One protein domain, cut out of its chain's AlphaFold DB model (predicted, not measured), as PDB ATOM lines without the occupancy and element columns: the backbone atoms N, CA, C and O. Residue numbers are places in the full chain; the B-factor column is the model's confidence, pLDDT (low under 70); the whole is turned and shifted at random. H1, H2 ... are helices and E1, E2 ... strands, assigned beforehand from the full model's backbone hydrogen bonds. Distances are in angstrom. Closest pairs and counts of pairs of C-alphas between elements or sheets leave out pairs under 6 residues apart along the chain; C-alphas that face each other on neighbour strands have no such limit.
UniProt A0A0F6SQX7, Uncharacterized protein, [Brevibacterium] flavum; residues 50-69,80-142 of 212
ATOM      1  N   SER A  50      51.384 -62.350 -90.287       61.00
ATOM      2  CA  SER A  50      51.488 -62.005 -88.870       61.00
ATOM      3  C   SER A  50      52.848 -62.449 -88.322       61.00
ATOM      4  O   SER A  50      53.276 -63.586 -88.540       61.00
ATOM      5  N   GLU A  51      53.516 -61.580 -87.557       59.56
ATOM      6  CA  GLU A  51      54.759 -61.924 -86.844       59.56
ATOM      7  C   GLU A  51      54.575 -63.186 -85.974       59.56
ATOM      8  O   GLU A  51      55.462 -64.033 -85.895       59.56
ATOM      9  N   ALA A  52      53.365 -63.388 -85.436       59.62
ATOM     10  CA  ALA A  52      52.999 -64.538 -84.612       59.62
ATOM     11  C   ALA A  52      53.048 -65.896 -85.342       59.62
ATOM     12  O   ALA A  52      53.364 -66.915 -84.720       59.62
ATOM     13  N   TRP A  53      52.738 -65.952 -86.645       71.25
ATOM     14  CA  TRP A  53      52.853 -67.200 -87.409       71.25
ATOM     15  C   TRP A  53      54.321 -67.560 -87.638       71.25
ATOM     16  O   TRP A  53      54.717 -68.695 -87.373       71.25
ATOM     17  N   LEU A  54      55.129 -66.578 -88.060       72.12
ATOM     18  CA  LEU A  54      56.566 -66.752 -88.289       72.12
ATOM     19  C   LEU A  54      57.296 -67.165 -87.013       72.12
ATOM     20  O   LEU A  54      58.166 -68.030 -87.059       72.12
ATOM     21  N   ASP A  55      56.921 -66.609 -85.863       73.31
ATOM     22  CA  ASP A  55      57.517 -66.965 -84.575       73.31
ATOM     23  C   ASP A  55      57.313 -68.425 -84.190       73.31
ATOM     24  O   ASP A  55      58.229 -69.049 -83.658       73.31
ATOM     25  N   ALA A  56      56.165 -68.998 -84.538       76.06
ATOM     26  CA  ALA A  56      55.850 -70.393 -84.264       76.06
ATOM     27  C   ALA A  56      56.244 -71.362 -85.397       76.06
ATOM     28  O   ALA A  56      56.027 -72.565 -85.250       76.06
ATOM     29  N   ALA A  57      56.766 -70.869 -86.524       85.06
ATOM     30  CA  ALA A  57      57.110 -71.685 -87.681       85.06
ATOM     31  C   ALA A  57      58.585 -72.126 -87.680       85.06
ATOM     32  O   ALA A  57      59.488 -71.413 -87.229       85.06
ATOM     33  N   GLU A  58      58.835 -73.311 -88.233       92.38
ATOM     34  CA  GLU A  58      60.162 -73.909 -88.362       92.38
ATOM     35  C   GLU A  58      60.816 -73.499 -89.689       92.38
ATOM     36  O   GLU A  58      60.181 -73.549 -90.739       92.38
ATOM     37  N   LEU A  59      62.093 -73.101 -89.669       92.50
ATOM     38  CA  LEU A  59      62.836 -72.743 -90.882       92.50
ATOM     39  C   LEU A  59      63.244 -74.014 -91.639       92.50
ATOM     40  O   LEU A  59      64.040 -74.806 -91.142       92.50
ATOM     41  N   MET A  60      62.742 -74.199 -92.855       93.94
ATOM     42  CA  MET A  60      62.916 -75.434 -93.628       93.94
ATOM     43  C   MET A  60      63.892 -75.312 -94.789       93.94
ATOM     44  O   MET A  60      64.452 -76.318 -95.214       93.94
ATOM     45  N   GLU A  61      64.063 -74.118 -95.347       93.75
ATOM     46  CA  GLU A  61      64.942 -73.925 -96.497       93.75
ATOM     47  C   GLU A  61      65.440 -72.486 -96.581       93.75
ATOM     48  O   GLU A  61      64.726 -71.546 -96.224       93.75
ATOM     49  N   ILE A  62      66.659 -72.321 -97.089       91.94
ATOM     50  CA  ILE A  62      67.184 -71.039 -97.553       91.94
ATOM     51  C   ILE A  62      67.690 -71.246 -98.980       91.94
ATOM     52  O   ILE A  62      68.603 -72.042 -99.201       91.94
ATOM     53  N   GLN A  63      67.118 -70.525 -99.934       91.38
ATOM     54  CA  GLN A  63      67.543 -70.506-101.327       91.38
ATOM     55  C   GLN A  63      68.308 -69.211-101.605       91.38
ATOM     56  O   GLN A  63      67.797 -68.122-101.347       91.38
ATOM     57  N   VAL A  64      69.522 -69.316-102.140       89.50
ATOM     58  CA  VAL A  64      70.372 -68.165-102.479       89.50
ATOM     59  C   VAL A  64      70.680 -68.183-103.970       89.50
ATOM     60  O   VAL A  64      71.260 -69.147-104.473       89.50
ATOM     61  N   GLU A  65      70.309 -67.121-104.681       88.50
ATOM     62  CA  GLU A  65      70.695 -66.919-106.076       88.50
ATOM     63  C   GLU A  65      72.060 -66.239-106.181       88.50
ATOM     64  O   GLU A  65      72.385 -65.305-105.443       88.50
ATOM     65  N   VAL A  66      72.865 -66.696-107.133       84.06
ATOM     66  CA  VAL A  66      74.189 -66.154-107.432       84.06
ATOM     67  C   VAL A  66      74.328 -66.057-108.940       84.06
ATOM     68  O   VAL A  66      74.240 -67.061-109.645       84.06
ATOM     69  N   THR A  67      74.594 -64.858-109.439       75.44
ATOM     70  CA  THR A  67      74.950 -64.656-110.844       75.44
ATOM     71  C   THR A  67      76.466 -64.712-110.948       75.44
ATOM     72  O   THR A  67      77.152 -63.886-110.343       75.44
ATOM     73  N   LYS A  68      77.021 -65.687-111.681       64.69
ATOM     74  CA  LYS A  68      78.476 -65.717-111.900       64.69
ATOM     75  C   LYS A  68      78.827 -64.544-112.832       64.69
ATOM     76  O   LYS A  68      78.237 -64.452-113.914       64.69
ATOM     77  N   PRO A  69      79.751 -63.642-112.456       54.03
ATOM     78  CA  PRO A  69      80.269 -62.669-113.406       54.03
ATOM     79  C   PRO A  69      80.948 -63.412-114.562       54.03
ATOM     80  O   PRO A  69      81.503 -64.493-114.364       54.03
ATOM     81  N   ALA A  80      80.546 -70.446-122.758       58.84
ATOM     82  CA  ALA A  80      80.635 -69.538-121.631       58.84
ATOM     83  C   ALA A  80      79.239 -69.380-121.016       58.84
ATOM     84  O   ALA A  80      78.328 -68.824-121.627       58.84
ATOM     85  N   LEU A  81      79.070 -69.850-119.778       60.84
ATOM     86  CA  LEU A  81      77.867 -69.632-118.969       60.84
ATOM     87  C   LEU A  81      77.799 -68.183-118.458       60.84
ATOM     88  O   LEU A  81      77.262 -67.914-117.383       60.84
ATOM     89  N   SER A  82      78.380 -67.237-119.203       55.38
ATOM     90  CA  SER A  82      78.273 -65.812-118.940       55.38
ATOM     91  C   SER A  82      76.785 -65.474-118.881       55.38
ATOM     92  O   SER A  82      76.093 -65.643-119.881       55.38
ATOM     93  N   GLN A  83      76.308 -65.017-117.717       62.22
ATOM     94  CA  GLN A  83      74.898 -64.738-117.374       62.22
ATOM     95  C   GLN A  83      74.058 -65.905-116.819       62.22
ATOM     96  O   GLN A  83      72.856 -65.734-116.619       62.22
ATOM     97  N   ALA A  84      74.639 -67.063-116.500       67.56
ATOM     98  CA  ALA A  84      73.901 -68.094-115.770       67.56
ATOM     99  C   ALA A  84      73.642 -67.677-114.308       67.56
ATOM    100  O   ALA A  84      74.556 -67.264-113.585       67.56
ATOM    101  N   THR A  85      72.393 -67.842-113.868       75.75
ATOM    102  CA  THR A  85      72.004 -67.745-112.457       75.75
ATOM    103  C   THR A  85      72.064 -69.129-111.828       75.75
ATOM    104  O   THR A  85      71.400 -70.062-112.279       75.75
ATOM    105  N   PHE A  86      72.839 -69.252-110.758       80.62
ATOM    106  CA  PHE A  86      72.903 -70.447-109.930       80.62
ATOM    107  C   PHE A  86      72.010 -70.263-108.715       80.62
ATOM    108  O   PHE A  86      71.957 -69.177-108.142       80.62
ATOM    109  N   SER A  87      71.339 -71.332-108.305       83.12
ATOM    110  CA  SER A  87      70.522 -71.328-107.102       83.12
ATOM    111  C   SER A  87      70.993 -72.408-106.143       83.12
ATOM    112  O   SER A  87      71.076 -73.582-106.507       83.12
ATOM    113  N   TYR A  88      71.324 -71.997-104.925       87.44
ATOM    114  CA  TYR A  88      71.793 -72.877-103.866       87.44
ATOM    115  C   TYR A  88      70.676 -73.083-102.856       87.44
ATOM    116  O   TYR A  88      70.258 -72.128-102.208       87.44
ATOM    117  N   ASN A  89      70.225 -74.328-102.712       91.12
ATOM    118  CA  ASN A  89      69.201 -74.709-101.745       91.12
ATOM    119  C   ASN A  89      69.856 -75.308-100.502       91.12
ATOM    120  O   ASN A  89      70.479 -76.367-100.564       91.12
ATOM    121  N   ILE A  90      69.696 -74.631 -99.371       93.44
ATOM    122  CA  ILE A  90      70.175 -75.071 -98.064       93.44
ATOM    123  C   ILE A  90      68.989 -75.674 -97.327       93.44
ATOM    124  O   ILE A  90      67.997 -74.990 -97.085       93.44
ATOM    125  N   ARG A  91      69.103 -76.950 -96.961       93.38
ATOM    126  CA  ARG A  91      68.066 -77.719 -96.267       93.38
ATOM    127  C   ARG A  91      68.649 -78.381 -95.016       93.38
ATOM    128  O   ARG A  91      69.865 -78.580 -94.967       93.38
ATOM    129  N   PRO A  92      67.814 -78.723 -94.021       92.94
ATOM    130  CA  PRO A  92      68.227 -79.554 -92.901       92.94
ATOM    131  C   PRO A  92      68.874 -80.845 -93.407       92.94
ATOM    132  O   PRO A  92      68.435 -81.421 -94.408       92.94
ATOM    133  N   SER A  93      69.917 -81.303 -92.720       90.12
ATOM    134  CA  SER A  93      70.448 -82.649 -92.921       90.12
ATOM    135  C   SER A  93      69.413 -83.697 -92.499       90.12
ATOM    136  O   SER A  93      68.447 -83.388 -91.806       90.12
ATOM    137  N   SER A  94      69.589 -84.952 -92.913       85.25
ATOM    138  CA  SER A  94      68.604 -86.022 -92.675       85.25
ATOM    139  C   SER A  94      68.303 -86.303 -91.194       85.25
ATOM    140  O   SER A  94      67.266 -86.881 -90.881       85.25
ATOM    141  N   ASP A  95      69.190 -85.901 -90.287       90.69
ATOM    142  CA  ASP A  95      69.060 -85.996 -88.831       90.69
ATOM    143  C   ASP A  95      68.397 -84.764 -88.185       90.69
ATOM    144  O   ASP A  95      68.076 -84.784 -86.995       90.69
ATOM    145  N   GLN A  96      68.163 -83.698 -88.953       90.69
ATOM    146  CA  GLN A  96      67.553 -82.458 -88.490       90.69
ATOM    147  C   GLN A  96      66.175 -82.262 -89.118       90.69
ATOM    148  O   GLN A  96      65.985 -82.397 -90.322       90.69
ATOM    149  N   LYS A  97      65.192 -81.889 -88.293       90.19
ATOM    150  CA  LYS A  97      63.847 -81.561 -88.790       90.19
ATOM    151  C   LYS A  97      63.794 -80.194 -89.471       90.19
ATOM    152  O   LYS A  97      63.075 -80.036 -90.446       90.19
ATOM    153  N   ALA A  98      64.562 -79.233 -88.964       94.38
ATOM    154  CA  ALA A  98      64.549 -77.842 -89.397       94.38
ATOM    155  C   ALA A  98      65.942 -77.213 -89.253       94.38
ATOM    156  O   ALA A  98      66.770 -77.671 -88.461       94.38
ATOM    157  N   LEU A  99      66.188 -76.141 -90.004       94.56
ATOM    158  CA  LEU A  99      67.371 -75.305 -89.865       94.56
ATOM    159  C   LEU A  99      67.263 -74.480 -88.572       94.56
ATOM    160  O   LEU A  99      66.167 -74.062 -88.186       94.56
ATOM    161  N   PRO A 100      68.388 -74.160 -87.912       93.38
ATOM    162  CA  PRO A 100      68.361 -73.290 -86.746       93.38
ATOM    163  C   PRO A 100      67.771 -71.910 -87.077       93.38
ATOM    164  O   PRO A 100      68.331 -71.169 -87.887       93.38
ATOM    165  N   ARG A 101      66.697 -71.518 -86.376       90.00
ATOM    166  CA  ARG A 101      66.045 -70.194 -86.496       90.00
ATOM    167  C   ARG A 101      67.036 -69.030 -86.396       90.00
ATOM    168  O   ARG A 101      66.938 -68.067 -87.147       90.00
ATOM    169  N   LYS A 102      68.069 -69.180 -85.562       91.12
ATOM    170  CA  LYS A 102      69.154 -68.205 -85.396       91.12
ATOM    171  C   LYS A 102      69.831 -67.808 -86.717       91.12
ATOM    172  O   LYS A 102      70.315 -66.685 -86.821       91.12
ATOM    173  N   ILE A 103      69.882 -68.694 -87.719       91.81
ATOM    174  CA  ILE A 103      70.422 -68.363 -89.049       91.81
ATOM    175  C   ILE A 103      69.550 -67.295 -89.714       91.81
ATOM    176  O   ILE A 103      70.073 -66.291 -90.192       91.81
ATOM    177  N   TYR A 104      68.227 -67.477 -89.692       90.19
ATOM    178  CA  TYR A 104      67.278 -66.484 -90.189       90.19
ATOM    179  C   TYR A 104      67.387 -65.166 -89.421       90.19
ATOM    180  O   TYR A 104      67.503 -64.116 -90.046       90.19
ATOM    181  N   ASP A 105      67.447 -65.206 -88.088       87.50
ATOM    182  CA  ASP A 105      67.549 -63.984 -87.278       87.50
ATOM    183  C   ASP A 105      68.841 -63.207 -87.589       87.50
ATOM    184  O   ASP A 105      68.849 -61.978 -87.661       87.50
ATOM    185  N   GLN A 106      69.952 -63.913 -87.835       89.69
ATOM    186  CA  GLN A 106      71.212 -63.294 -88.244       89.69
ATOM    187  C   GLN A 106      71.161 -62.724 -89.665       89.69
ATOM    188  O   GLN A 106      71.717 -61.648 -89.894       89.69
ATOM    189  N   LEU A 107      70.502 -63.405 -90.606       88.31
ATOM    190  CA  LEU A 107      70.273 -62.897 -91.961       88.31
ATOM    191  C   LEU A 107      69.387 -61.646 -91.940       88.31
ATOM    192  O   LEU A 107      69.709 -60.655 -92.597       88.31
ATOM    193  N   MET A 108      68.306 -61.670 -91.158       83.38
ATOM    194  CA  MET A 108      67.363 -60.561 -91.012       83.38
ATOM    195  C   MET A 108      67.998 -59.367 -90.293       83.38
ATOM    196  O   MET A 108      67.833 -58.224 -90.705       83.38
ATOM    197  N   GLY A 109      68.832 -59.619 -89.284       82.19
ATOM    198  CA  GLY A 109      69.647 -58.589 -88.635       82.19
ATOM    199  C   GLY A 109      70.848 -58.114 -89.461       82.19
ATOM    200  O   GLY A 109      71.620 -57.296 -88.970       82.19
ATOM    201  N   ARG A 110      71.050 -58.639 -90.684       84.50
ATOM    202  CA  ARG A 110      72.220 -58.380 -91.552       84.50
ATOM    203  C   ARG A 110      73.573 -58.671 -90.879       84.50
ATOM    204  O   ARG A 110      74.608 -58.157 -91.301       84.50
ATOM    205  N   ASN A 111      73.573 -59.531 -89.861       85.44
ATOM    206  CA  ASN A 111      74.763 -59.975 -89.133       85.44
ATOM    207  C   ASN A 111      75.586 -60.986 -89.944       85.44
ATOM    208  O   ASN A 111      76.803 -61.072 -89.778       85.44
ATOM    209  N   ILE A 112      74.927 -61.740 -90.828       89.19
ATOM    210  CA  ILE A 112      75.560 -62.607 -91.826       89.19
ATOM    211  C   ILE A 112      74.981 -62.303 -93.211       89.19
ATOM    212  O   ILE A 112      73.817 -61.920 -93.336       89.19
ATOM    213  N   LYS A 113      75.793 -62.467 -94.258       87.88
ATOM    214  CA  LYS A 113      75.373 -62.321 -95.660       87.88
ATOM    215  C   LYS A 113      74.987 -63.684 -96.253       87.88
ATOM    216  O   LYS A 113      75.677 -64.659 -95.956       87.88
ATOM    217  N   PRO A 114      73.990 -63.761 -97.158       88.75
ATOM    218  CA  PRO A 114      73.579 -65.016 -97.797       88.75
ATOM    219  C   PRO A 114      74.733 -65.795 -98.442       88.75
ATOM    220  O   PRO A 114      74.851 -67.001 -98.245       88.75
ATOM    221  N   GLY A 115      75.661 -65.104 -99.116       87.19
ATOM    222  CA  GLY A 115      76.831 -65.737 -99.740       87.19
ATOM    223  C   GLY A 115      77.750 -66.473 -98.756       87.19
ATOM    224  O   GLY A 115      78.391 -67.452 -99.128       87.19
ATOM    225  N   GLN A 116      77.772 -66.072 -97.477       87.94
ATOM    226  CA  GLN A 116      78.572 -66.758 -96.456       87.94
ATOM    227  C   GLN A 116      78.020 -68.146 -96.118       87.94
ATOM    228  O   GLN A 116      78.790 -69.004 -95.697       87.94
ATOM    229  N   LEU A 117      76.719 -68.383 -96.315       89.00
ATOM    230  CA  LEU A 117      76.105 -69.690 -96.068       89.00
ATOM    231  C   LEU A 117      76.545 -70.745 -97.087       89.00
ATOM    232  O   LEU A 117      76.550 -71.932 -96.780       89.00
ATOM    233  N   ILE A 118      76.925 -70.304 -98.285       87.75
ATOM    234  CA  ILE A 118      77.319 -71.161 -99.411       87.75
ATOM    235  C   ILE A 118      78.825 -71.095 -99.691       87.75
ATOM    236  O   ILE A 118      79.284 -71.478-100.760       87.75
ATOM    237  N   GLY A 119      79.605 -70.601 -98.724       82.56
ATOM    238  CA  GLY A 119      81.067 -70.584 -98.800       82.56
ATOM    239  C   GLY A 119      81.654 -69.572 -99.789       82.56
ATOM    240  O   GLY A 119      82.834 -69.679-100.121       82.56
ATOM    241  N   LEU A 120      80.878 -68.587-100.254       82.06
ATOM    242  CA  LEU A 120      81.402 -67.527-101.117       82.06
ATOM    243  C   LEU A 120      82.258 -66.537-100.324       82.06
ATOM    244  O   LEU A 120      82.052 -66.292 -99.128       82.06
ATOM    245  N   SER A 121      83.233 -65.947-101.014       75.12
ATOM    246  CA  SER A 121      84.134 -64.967-100.420       75.12
ATOM    247  C   SER A 121      83.372 -63.714 -99.978       75.12
ATOM    248  O   SER A 121      82.323 -63.342-100.513       75.12
ATOM    249  N   LYS A 122      83.907 -63.034 -98.957       63.47
ATOM    250  CA  LYS A 122      83.356 -61.760 -98.483       63.47
ATOM    251  C   LYS A 122      83.469 -60.725 -99.608       63.47
ATOM    252  O   LYS A 122      84.531 -60.149 -99.797       63.47
ATOM    253  N   GLY A 123      82.376 -60.495-100.330       62.38
ATOM    254  CA  GLY A 123      82.327 -59.533-101.436       62.38
ATOM    255  C   GLY A 123      81.580 -60.030-102.668       62.38
ATOM    256  O   GLY A 123      81.204 -59.204-103.488       62.38
ATOM    257  N   THR A 124      81.314 -61.336-102.790       68.94
ATOM    258  CA  THR A 124      80.464 -61.835-103.875       68.94
ATOM    259  C   THR A 124      79.040 -61.325-103.692       68.94
ATOM    260  O   THR A 124      78.429 -61.532-102.640       68.94
ATOM    261  N   GLU A 125      78.527 -60.646-104.712       69.88
ATOM    262  CA  GLU A 125      77.129 -60.244-104.749       69.88
ATOM    263  C   GLU A 125      76.253 -61.479-104.942       69.88
ATOM    264  O   GLU A 125      76.469 -62.302-105.831       69.88
ATOM    265  N   THR A 126      75.271 -61.620-104.061       79.31
ATOM    266  CA  THR A 126      74.188 -62.585-104.214       79.31
ATOM    267  C   THR A 126      72.974 -61.854-104.758       79.31
ATOM    268  O   THR A 126      72.735 -60.702-104.395       79.31
ATOM    269  N   GLY A 127      72.205 -62.532-105.600       79.38
ATOM    270  CA  GLY A 127      70.896 -62.069-106.026       79.38
ATOM    271  C   GLY A 127      69.852 -62.313-104.940       79.38
ATOM    272  O   GLY A 127      70.078 -62.099-103.744       79.38
ATOM    273  N   LYS A 128      68.690 -62.796-105.369       83.38
ATOM    274  CA  LYS A 128      67.559 -63.078-104.496       83.38
ATOM    275  C   LYS A 128      67.902 -64.113-103.421       83.38
ATOM    276  O   LYS A 128      68.529 -65.133-103.695       83.38
ATOM    277  N   THR A 129      67.444 -63.868-102.195       86.00
ATOM    278  CA  THR A 129      67.473 -64.859-101.111       86.00
ATOM    279  C   THR A 129      66.050 -65.155-100.668       86.00
ATOM    280  O   THR A 129      65.349 -64.241-100.246       86.00
ATOM    281  N   ILE A 130      65.625 -66.412-100.758       86.50
ATOM    282  CA  ILE A 130      64.304 -66.871-100.319       86.50
ATOM    283  C   ILE A 130      64.478 -67.718 -99.064       86.50
ATOM    284  O   ILE A 130      65.360 -68.570 -99.008       86.50
ATOM    285  N   VAL A 131      63.637 -67.503 -98.063       87.75
ATOM    286  CA  VAL A 131      63.554 -68.356 -96.874       87.75
ATOM    287  C   VAL A 131      62.196 -69.037 -96.840       87.75
ATOM    288  O   VAL A 131      61.184 -68.396 -97.110       87.75
ATOM    289  N   THR A 132      62.173 -70.325 -96.514       87.62
ATOM    290  CA  THR A 132      60.947 -71.127 -96.433       87.62
ATOM    291  C   THR A 132      60.734 -71.598 -95.006       87.62
ATOM    292  O   THR A 132      61.613 -72.233 -94.426       87.62
ATOM    293  N   PHE A 133      59.553 -71.333 -94.460       87.38
ATOM    294  CA  PHE A 133      59.108 -71.770 -93.143       87.38
ATOM    295  C   PHE A 133      57.978 -72.790 -93.258       87.38
ATOM    296  O   PHE A 133      57.210 -72.755 -94.219       87.38
ATOM    297  N   ALA A 134      57.852 -73.675 -92.272       86.06
ATOM    298  CA  ALA A 134      56.747 -74.614 -92.167       86.06
ATOM    299  C   ALA A 134      56.110 -74.608 -90.781       86.06
ATOM    300  O   ALA A 134      56.796 -74.553 -89.762       86.06
ATOM    301  N   LYS A 135      54.782 -74.705 -90.752       83.12
ATOM    302  CA  LYS A 135      53.991 -74.886 -89.535       83.12
ATOM    303  C   LYS A 135      52.690 -75.595 -89.890       83.12
ATOM    304  O   LYS A 135      52.062 -75.239 -90.882       83.12
ATOM    305  N   ASP A 136      52.298 -76.602 -89.111       80.88
ATOM    306  CA  ASP A 136      51.015 -77.311 -89.261       80.88
ATOM    307  C   ASP A 136      50.734 -77.797 -90.703       80.88
ATOM    308  O   ASP A 136      49.629 -77.682 -91.227       80.88
ATOM    309  N   GLY A 137      51.770 -78.304 -91.388       72.06
ATOM    310  CA  GLY A 137      51.679 -78.794 -92.772       72.06
ATOM    311  C   GLY A 137      51.593 -77.701 -93.846       72.06
ATOM    312  O   GLY A 137      51.538 -78.016 -95.035       72.06
ATOM    313  N   ARG A 138      51.614 -76.423 -93.461       70.81
ATOM    314  CA  ARG A 138      51.693 -75.277 -94.373       70.81
ATOM    315  C   ARG A 138      53.145 -74.862 -94.539       70.81
ATOM    316  O   ARG A 138      53.862 -74.738 -93.549       70.81
ATOM    317  N   ARG A 139      53.575 -74.640 -95.782       79.44
ATOM    318  CA  ARG A 139      54.905 -74.116 -96.125       79.44
ATOM    319  C   ARG A 139      54.752 -72.742 -96.765       79.44
ATOM    320  O   ARG A 139      53.940 -72.587 -97.678       79.44
ATOM    321  N   LYS A 140      55.532 -71.770 -96.296       74.19
ATOM    322  CA  LYS A 140      55.519 -70.391 -96.798       74.19
ATOM    323  C   LYS A 140      56.932 -69.918 -97.106       74.19
ATOM    324  O   LYS A 140      57.827 -70.133 -96.292       74.19
ATOM    325  N   SER A 141      57.124 -69.264 -98.249       78.69
ATOM    326  CA  SER A 141      58.443 -68.826 -98.731       78.69
ATOM    327  C   SER A 141      58.470 -67.337 -99.039       78.69
ATOM    328  O   SER A 141      57.577 -66.842 -99.718       78.69
ATOM    329  N   PHE A 142      59.503 -66.616 -98.610       75.44
ATOM    330  CA  PHE A 142      59.583 -65.171 -98.821       75.44
ATOM    331  C   PHE A 142      60.993 -64.658 -99.070       75.44
ATOM    332  O   PHE A 142      61.981 -65.256 -98.654       75.44
TER     333      PHE A 142
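Overview. This is residues 50 to 69 and 80 to 142 of the 212 residues of an uncharacterized protein of [Brevibacterium] flavum (UniProt A0A0F6SQX7). A twisted sheet of four strands forms a long wall, with H2 packed slantwise over E1 and E3 on one face of it. The short helix H1 sits near the end of E3, and the still shorter H3 lies near the beginning of E3 and beside E1. The printed part has 83 residues, with three named helices and four named strands in the order H1 E1 E2 H2 H3 E3 E4; the sheet runs E2 E1 E3 E4, all antiparallel, and the class is mixed, helices and strands. The whole is only just compact, close to loose, with a radius of gyration of the C-alphas of 13.9 A, and it is elongated, spanning 44 by 27 by 24 A.

Along the chain. H1 is residues 51 to 56, beginning at C-alpha 51 at (54.759, -61.924, -86.844). E1, residues 58 to 67, is the longest strand, 28.5 A from first to last C-alpha. E2 is residues 85 to 90, 16.3 A long. H2, residues 101 to 108, is 10.7 A long, and H3 is residues 114 to 117. E3, residues 129 to 135, is 20.4 A long. E4, residues 138 to 142, is 13.6 A long and ends at C-alpha 142 at (59.583, -65.171, -98.821).

Arrangement. E1 and E3 are antiparallel inner strands, with N 60 and O 132 2.8 A apart, within hydrogen-bond range. The edge strand E2 is antiparallel to E1, with N 64 and O 88 at 2.9 A. E3 and the edge strand E4 form a hairpin, with N 133 and O 140 at 2.8 A. H2 is on the sheet at a height of 9.6 A, over E3 and only just over E1, on which 3 of its C-alphas fall. On the local plane it stands at 36 degrees to E3, slantwise to the strands. Its closest C-alphas to E1 are those of Arg 101 and Leu 59, 6.0 A apart. H3 only grazes the sheet; the C-alphas of Pro 114 and Val 64, the closest to E1, are 6.5 A apart. H2 and H3 are close but not clearly touching, the closest C-alphas being those of Leu 107 and Pro 114, 7.0 A. E2, H2, H3 and E3 make a split strand-helix-strand unit, two strands running the same way with E1 between them, and its crossover is right-handed. H1 only grazes the sheet, with residues 53 to 56, and is apart from H2 and H3. Every O i to N i+4 pair of H1 and H2 is within hydrogen-bond range; H3 is too short for such a pair.

Size, cuts and confidence. The C-alphas of Ala 52 and Ala 80, the two farthest apart, are 46.5 A apart. Residues 70 to 79 are not printed, and C-alphas 69 and 80 are 10.7 A apart across the cut. The link from H3 to E3 is long, with 11 residues. The mean pLDDT of the printed part is 81.5, and it is under 70 at residues 50 to 52, 68 to 69, 80 to 84 and 122 to 125.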